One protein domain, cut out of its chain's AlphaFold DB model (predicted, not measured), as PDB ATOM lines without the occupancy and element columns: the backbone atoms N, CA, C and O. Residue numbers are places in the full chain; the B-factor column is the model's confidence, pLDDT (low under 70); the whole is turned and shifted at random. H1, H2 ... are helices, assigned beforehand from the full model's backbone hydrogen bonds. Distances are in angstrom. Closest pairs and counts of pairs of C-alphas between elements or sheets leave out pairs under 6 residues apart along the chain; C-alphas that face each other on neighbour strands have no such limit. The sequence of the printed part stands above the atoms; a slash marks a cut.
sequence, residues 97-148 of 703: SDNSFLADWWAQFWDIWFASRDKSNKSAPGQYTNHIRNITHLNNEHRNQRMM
ATOM      1  N   SER A  97     -11.314 -46.018 -49.593       54.47
ATOM      2  CA  SER A  97     -12.634 -45.379 -49.426       54.47
ATOM      3  C   SER A  97     -12.536 -44.013 -48.745       54.47
ATOM      4  O   SER A  97     -13.074 -43.022 -49.227       54.47
ATOM      5  N   ASP A  98     -11.743 -43.962 -47.678       53.00
ATOM      6  CA  ASP A  98     -11.556 -42.839 -46.761       53.00
ATOM      7  C   ASP A  98     -10.711 -41.685 -47.353       53.00
ATOM      8  O   ASP A  98     -10.285 -40.794 -46.613       53.00
ATOM      9  N   ASN A  99     -10.391 -41.755 -48.649       60.38
ATOM     10  CA  ASN A  99      -9.624 -40.785 -49.440       60.38
ATOM     11  C   ASN A  99     -10.109 -40.696 -50.904       60.38
ATOM     12  O   ASN A  99      -9.438 -40.071 -51.725       60.38
ATOM     13  N   SER A 100     -11.228 -41.335 -51.263       72.50
ATOM     14  CA  SER A 100     -11.703 -41.365 -52.649       72.50
ATOM     15  C   SER A 100     -12.246 -40.001 -53.076       72.50
ATOM     16  O   SER A 100     -13.307 -39.584 -52.612       72.50
ATOM     17  N   PHE A 101     -11.551 -39.339 -54.009       77.44
ATOM     18  CA  PHE A 101     -11.999 -38.081 -54.624       77.44
ATOM     19  C   PHE A 101     -13.440 -38.182 -55.146       77.44
ATOM     20  O   PHE A 101     -14.242 -37.282 -54.926       77.44
ATOM     21  N   LEU A 102     -13.787 -39.296 -55.800       77.25
ATOM     22  CA  LEU A 102     -15.116 -39.488 -56.380       77.25
ATOM     23  C   LEU A 102     -16.207 -39.602 -55.300       77.25
ATOM     24  O   LEU A 102     -17.331 -39.167 -55.526       77.25
ATOM     25  N   ALA A 103     -15.881 -40.149 -54.123       75.25
ATOM     26  CA  ALA A 103     -16.818 -40.240 -53.002       75.25
ATOM     27  C   ALA A 103     -17.017 -38.885 -52.301       75.25
ATOM     28  O   ALA A 103     -18.146 -38.541 -51.959       75.25
ATOM     29  N   ASP A 104     -15.938 -38.112 -52.131       79.19
ATOM     30  CA  ASP A 104     -15.984 -36.744 -51.592       79.19
ATOM     31  C   ASP A 104     -16.767 -35.810 -52.536       79.19
ATOM     32  O   ASP A 104     -17.707 -35.138 -52.114       79.19
ATOM     33  N   TRP A 105     -16.483 -35.867 -53.842       84.12
ATOM     34  CA  TRP A 105     -17.236 -35.143 -54.870       84.12
ATOM     35  C   TRP A 105     -18.724 -35.525 -54.895       84.12
ATOM     36  O   TRP A 105     -19.579 -34.645 -54.969       84.12
ATOM     37  N   TRP A 106     -19.050 -36.819 -54.802       80.88
ATOM     38  CA  TRP A 106     -20.439 -37.292 -54.806       80.88
ATOM     39  C   TRP A 106     -21.223 -36.808 -53.581       80.88
ATOM     40  O   TRP A 106     -22.364 -36.378 -53.731       80.88
ATOM     41  N   ALA A 107     -20.614 -36.820 -52.389       82.19
ATOM     42  CA  ALA A 107     -21.227 -36.245 -51.191       82.19
ATOM     43  C   ALA A 107     -21.481 -34.738 -51.375       82.19
ATOM     44  O   ALA A 107     -22.631 -34.300 -51.335       82.19
ATOM     45  N   GLN A 108     -20.434 -33.976 -51.717       81.25
ATOM     46  CA  GLN A 108     -20.523 -32.527 -51.945       81.25
ATOM     47  C   GLN A 108     -21.578 -32.159 -53.001       81.25
ATOM     48  O   GLN A 108     -22.316 -31.192 -52.810       81.25
ATOM     49  N   PHE A 109     -21.695 -32.935 -54.086       84.56
ATOM     50  CA  PHE A 109     -22.746 -32.760 -55.091       84.56
ATOM     51  C   PHE A 109     -24.145 -32.879 -54.477       84.56
ATOM     52  O   PHE A 109     -24.953 -31.963 -54.635       84.56
ATOM     53  N   TRP A 110     -24.439 -33.976 -53.769       83.31
ATOM     54  CA  TRP A 110     -25.770 -34.199 -53.199       83.31
ATOM     55  C   TRP A 110     -26.122 -33.167 -52.136       83.31
ATOM     56  O   TRP A 110     -27.236 -32.646 -52.151       83.31
ATOM     57  N   ASP A 111     -25.185 -32.817 -51.261       77.88
ATOM     58  CA  ASP A 111     -25.443 -31.847 -50.201       77.88
ATOM     59  C   ASP A 111     -25.721 -30.438 -50.771       77.88
ATOM     60  O   ASP A 111     -26.669 -29.771 -50.346       77.88
ATOM     61  N   ILE A 112     -24.979 -30.002 -51.800       83.00
ATOM     62  CA  ILE A 112     -25.235 -28.737 -52.522       83.00
ATOM     63  C   ILE A 112     -26.555 -28.804 -53.314       83.00
ATOM     64  O   ILE A 112     -27.303 -27.823 -53.372       83.00
ATOM     65  N   TRP A 113     -26.888 -29.957 -53.897       83.56
ATOM     66  CA  TRP A 113     -28.143 -30.193 -54.620       83.56
ATOM     67  C   TRP A 113     -29.365 -30.178 -53.688       83.56
ATOM     68  O   TRP A 113     -30.417 -29.653 -54.057       83.56
ATOM     69  N   PHE A 114     -29.236 -30.672 -52.453       79.50
ATOM     70  CA  PHE A 114     -30.273 -30.539 -51.428       79.50
ATOM     71  C   PHE A 114     -30.362 -29.097 -50.913       79.50
ATOM     72  O   PHE A 114     -31.458 -28.536 -50.880       79.50
ATOM     73  N   ALA A 115     -29.231 -28.457 -50.597       71.88
ATOM     74  CA  ALA A 115     -29.195 -27.074 -50.116       71.88
ATOM     75  C   ALA A 115     -29.724 -26.051 -51.140       71.88
ATOM     76  O   ALA A 115     -30.298 -25.041 -50.747       71.88
ATOM     77  N   SER A 116     -29.571 -26.302 -52.445       75.75
ATOM     78  CA  SER A 116     -30.153 -25.453 -53.501       75.75
ATOM     79  C   SER A 116     -31.632 -25.756 -53.786       75.75
ATOM     80  O   SER A 116     -32.340 -24.909 -54.334       75.75
ATOM     81  N   ARG A 117     -32.132 -26.935 -53.386       77.31
ATOM     82  CA  ARG A 117     -33.557 -27.305 -53.468       77.31
ATOM     83  C   ARG A 117     -34.372 -26.881 -52.247       77.31
ATOM     84  O   ARG A 117     -35.591 -26.741 -52.372       77.31
ATOM     85  N   ASP A 118     -33.735 -26.621 -51.106       64.62
ATOM     86  CA  ASP A 118     -34.385 -25.985 -49.961       64.62
ATOM     87  C   ASP A 118     -34.624 -24.487 -50.225       64.62
ATOM     88  O   ASP A 118     -33.842 -23.599 -49.872       64.62
ATOM     89  N   LYS A 119     -35.777 -24.207 -50.839       59.19
ATOM     90  CA  LYS A 119     -36.250 -22.853 -51.163       59.19
ATOM     91  C   LYS A 119     -36.413 -21.941 -49.937       59.19
ATOM     92  O   LYS A 119     -36.640 -20.747 -50.130       59.19
ATOM     93  N   SER A 120     -36.318 -22.456 -48.705       61.50
ATOM     94  CA  SER A 120     -36.418 -21.637 -47.492       61.50
ATOM     95  C   SER A 120     -35.155 -20.819 -47.201       61.50
ATOM     96  O   SER A 120     -35.258 -19.781 -46.548       61.50
ATOM     97  N   ASN A 121     -33.973 -21.240 -47.681       55.97
ATOM     98  CA  ASN A 121     -32.712 -20.627 -47.258       55.97
ATOM     99  C   ASN A 121     -31.647 -20.546 -48.368       55.97
ATOM    100  O   ASN A 121     -30.663 -21.288 -48.376       55.97
ATOM    101  N   LYS A 122     -31.792 -19.549 -49.252       57.84
ATOM    102  CA  LYS A 122     -30.847 -19.248 -50.350       57.84
ATOM    103  C   LYS A 122     -29.376 -19.087 -49.915       57.84
ATOM    104  O   LYS A 122     -28.488 -19.243 -50.742       57.84
ATOM    105  N   SER A 123     -29.101 -18.788 -48.641       59.91
ATOM    106  CA  SER A 123     -27.731 -18.610 -48.129       59.91
ATOM    107  C   SER A 123     -26.994 -19.924 -47.813       59.91
ATOM    108  O   SER A 123     -25.776 -19.916 -47.611       59.91
ATOM    109  N   ALA A 124     -27.705 -21.057 -47.775       60.28
ATOM    110  CA  ALA A 124     -27.155 -22.331 -47.318       60.28
ATOM    111  C   ALA A 124     -26.007 -22.898 -48.189       60.28
ATOM    112  O   ALA A 124     -24.994 -23.281 -47.600       60.28
ATOM    113  N   PRO A 125     -26.072 -22.936 -49.542       58.25
ATOM    114  CA  PRO A 125     -25.075 -23.657 -50.348       58.25
ATOM    115  C   PRO A 125     -23.639 -23.125 -50.204       58.25
ATOM    116  O   PRO A 125     -22.693 -23.905 -50.060       58.25
ATOM    117  N   GLY A 126     -23.463 -21.797 -50.183       63.62
ATOM    118  CA  GLY A 126     -22.146 -21.164 -50.038       63.62
ATOM    119  C   GLY A 126     -21.537 -21.376 -48.649       63.62
ATOM    120  O   GLY A 126     -20.370 -21.755 -48.529       63.62
ATOM    121  N   GLN A 127     -22.339 -21.205 -47.593       65.50
ATOM    122  CA  GLN A 127     -21.893 -21.445 -46.216       65.50
ATOM    123  C   GLN A 127     -21.564 -22.923 -45.980       65.50
ATOM    124  O   GLN A 127     -20.541 -23.245 -45.374       65.50
ATOM    125  N   TYR A 128     -22.393 -23.823 -46.513       66.44
ATOM    126  CA  TYR A 128     -22.197 -25.262 -46.409       66.44
ATOM    127  C   TYR A 128     -20.896 -25.715 -47.092       66.44
ATOM    128  O   TYR A 128     -20.075 -26.386 -46.468       66.44
ATOM    129  N   THR A 129     -20.634 -25.246 -48.316       69.81
ATOM    130  CA  THR A 129     -19.385 -25.532 -49.050       69.81
ATOM    131  C   THR A 129     -18.138 -25.124 -48.249       69.81
ATOM    132  O   THR A 129     -17.160 -25.873 -48.176       69.81
ATOM    133  N   ASN A 130     -18.171 -23.961 -47.591       70.56
ATOM    134  CA  ASN A 130     -17.074 -23.502 -46.734       70.56
ATOM    135  C   ASN A 130     -16.951 -24.319 -45.434       70.56
ATOM    136  O   ASN A 130     -15.836 -24.555 -44.959       70.56
ATOM    137  N   HIS A 131     -18.068 -24.799 -44.882       71.81
ATOM    138  CA  HIS A 131     -18.089 -25.661 -43.701       71.81
ATOM    139  C   HIS A 131     -17.448 -27.036 -43.970       71.81
ATOM    140  O   HIS A 131     -16.578 -27.450 -43.197       71.81
ATOM    141  N   ILE A 132     -17.789 -27.698 -45.090       71.75
ATOM    142  CA  ILE A 132     -17.176 -28.982 -45.490       71.75
ATOM    143  C   ILE A 132     -15.661 -28.834 -45.616       71.75
ATOM    144  O   ILE A 132     -14.921 -29.582 -44.982       71.75
ATOM    145  N   ARG A 133     -15.187 -27.857 -46.405       75.50
ATOM    146  CA  ARG A 133     -13.750 -27.658 -46.681       75.50
ATOM    147  C   ARG A 133     -12.936 -27.556 -45.391       75.50
ATOM    148  O   ARG A 133     -11.874 -28.166 -45.286       75.50
ATOM    149  N   ASN A 134     -13.465 -26.841 -44.397       76.88
ATOM    150  CA  ASN A 134     -12.838 -26.676 -43.088       76.88
ATOM    151  C   ASN A 134     -12.807 -27.996 -42.283       76.88
ATOM    152  O   ASN A 134     -11.778 -28.347 -41.705       76.88
ATOM    153  N   ILE A 135     -13.890 -28.785 -42.310       76.75
ATOM    154  CA  ILE A 135     -13.935 -30.128 -41.699       76.75
ATOM    155  C   ILE A 135     -12.966 -31.097 -42.395       76.75
ATOM    156  O   ILE A 135     -12.213 -31.795 -41.713       76.75
ATOM    157  N   THR A 136     -12.933 -31.129 -43.728       76.38
ATOM    158  CA  THR A 136     -12.035 -32.001 -44.504       76.38
ATOM    159  C   THR A 136     -10.566 -31.632 -44.282       76.38
ATOM    160  O   THR A 136      -9.739 -32.530 -44.099       76.38
ATOM    161  N   HIS A 137     -10.237 -30.338 -44.178       72.75
ATOM    162  CA  HIS A 137      -8.916 -29.877 -43.730       72.75
ATOM    163  C   HIS A 137      -8.573 -30.397 -42.330       72.75
ATOM    164  O   HIS A 137      -7.532 -31.031 -42.160       72.75
ATOM    165  N   LEU A 138      -9.455 -30.200 -41.343       73.94
ATOM    166  CA  LEU A 138      -9.233 -30.645 -39.962       73.94
ATOM    167  C   LEU A 138      -9.018 -32.168 -39.871       73.94
ATOM    168  O   LEU A 138      -8.169 -32.641 -39.114       73.94
ATOM    169  N   ASN A 139      -9.768 -32.942 -40.658       73.19
ATOM    170  CA  ASN A 139      -9.694 -34.402 -40.671       73.19
ATOM    171  C   ASN A 139      -8.393 -34.898 -41.338       73.19
ATOM    172  O   ASN A 139      -7.720 -35.789 -40.810       73.19
ATOM    173  N   ASN A 140      -7.979 -34.266 -42.443       73.38
ATOM    174  CA  ASN A 140      -6.685 -34.536 -43.076       73.38
ATOM    175  C   ASN A 140      -5.505 -34.103 -42.199       73.38
ATOM    176  O   ASN A 140      -4.527 -34.845 -42.111       73.38
ATOM    177  N   GLU A 141      -5.588 -32.974 -41.493       76.00
ATOM    178  CA  GLU A 141      -4.534 -32.565 -40.563       76.00
ATOM    179  C   GLU A 141      -4.449 -33.514 -39.359       76.00
ATOM    180  O   GLU A 141      -3.353 -33.939 -38.997       76.00
ATOM    181  N   HIS A 142      -5.578 -33.960 -38.797       72.19
ATOM    182  CA  HIS A 142      -5.581 -34.973 -37.734       72.19
ATOM    183  C   HIS A 142      -4.980 -36.310 -38.213       72.19
ATOM    184  O   HIS A 142      -4.233 -36.961 -37.473       72.19
ATOM    185  N   ARG A 143      -5.253 -36.721 -39.461       68.62
ATOM    186  CA  ARG A 143      -4.606 -37.886 -40.090       68.62
ATOM    187  C   ARG A 143      -3.102 -37.653 -40.280       68.62
ATOM    188  O   ARG A 143      -2.325 -38.561 -39.990       68.62
ATOM    189  N   ASN A 144      -2.683 -36.459 -40.699       74.31
ATOM    190  CA  ASN A 144      -1.277 -36.115 -40.916       74.31
ATOM    191  C   ASN A 144      -0.488 -36.048 -39.594       74.31
ATOM    192  O   ASN A 144       0.564 -36.670 -39.482       74.31
ATOM    193  N   GLN A 145      -1.029 -35.417 -38.546       69.94
ATOM    194  CA  GLN A 145      -0.446 -35.432 -37.196       69.94
ATOM    195  C   GLN A 145      -0.339 -36.865 -36.643       69.94
ATOM    196  O   GLN A 145       0.684 -37.230 -36.060       69.94
ATOM    197  N   ARG A 146      -1.345 -37.721 -36.881       67.00
ATOM    198  CA  ARG A 146      -1.286 -39.146 -36.512       67.00
ATOM    199  C   ARG A 146      -0.219 -39.908 -37.299       67.00
ATOM    200  O   ARG A 146       0.479 -40.729 -36.710       67.00
ATOM    201  N   MET A 147      -0.064 -39.634 -38.594       63.16
ATOM    202  CA  MET A 147       0.986 -40.230 -39.426       63.16
ATOM    203  C   MET A 147       2.382 -39.739 -39.014       63.16
ATOM    204  O   MET A 147       3.317 -40.533 -38.989       63.16
ATOM    205  N   MET A 148       2.512 -38.478 -38.596       61.81
ATOM    206  CA  MET A 148       3.755 -37.912 -38.069       61.81
ATOM    207  C   MET A 148       4.119 -38.515 -36.700       61.81
ATOM    208  O   MET A 148       5.275 -38.876 -36.494       61.81
TER     209      MET A 148
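This is residues 97 to 148 of the 703 residues of an uncharacterized protein of Massarina eburnea CBS 473.64 (UniProt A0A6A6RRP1). A helical hairpin opens as a narrow V: the long helix H2 and the shorter H1 meet near the link that joins them and spread apart from there. The far end of H2, residues 141 to 148, sticks out beyond H1. The printed part has 52 residues with two named helices, H1 then H2, and no named strand; its class is all helix. It is loose, a rod of 45 by 19 by 9 A, with a radius of gyration of the C-alphas of 13.4 A.

Find C-alpha 124 at (-27.155, -22.331, -47.318); from there H2, residues 124 to 148, runs 35.8 A to C-alpha 148 at (3.755, -37.912, -38.069). H1, residues 101 to 117, begins at C-alpha 101 at (-11.999, -38.081, -54.624) and measures 24.1 A.

H2 touches H1 with residues 124 to 129 alone; look at Ala 115 and Pro 125, whose C-alphas are the closest, 5.4 A apart. The helices run opposite ways at a shallow tilt of 25 degrees. In H1 and H2 every O i to N i+4 pair is within hydrogen-bond range.

The farthest C-alphas, of Lys 119 and Met 148, are 44.7 A apart. The printed part has no cut, and the link is short. Confidence is under 70 at residues 97 to 99, 118 to 129, 143 and 145 to 148.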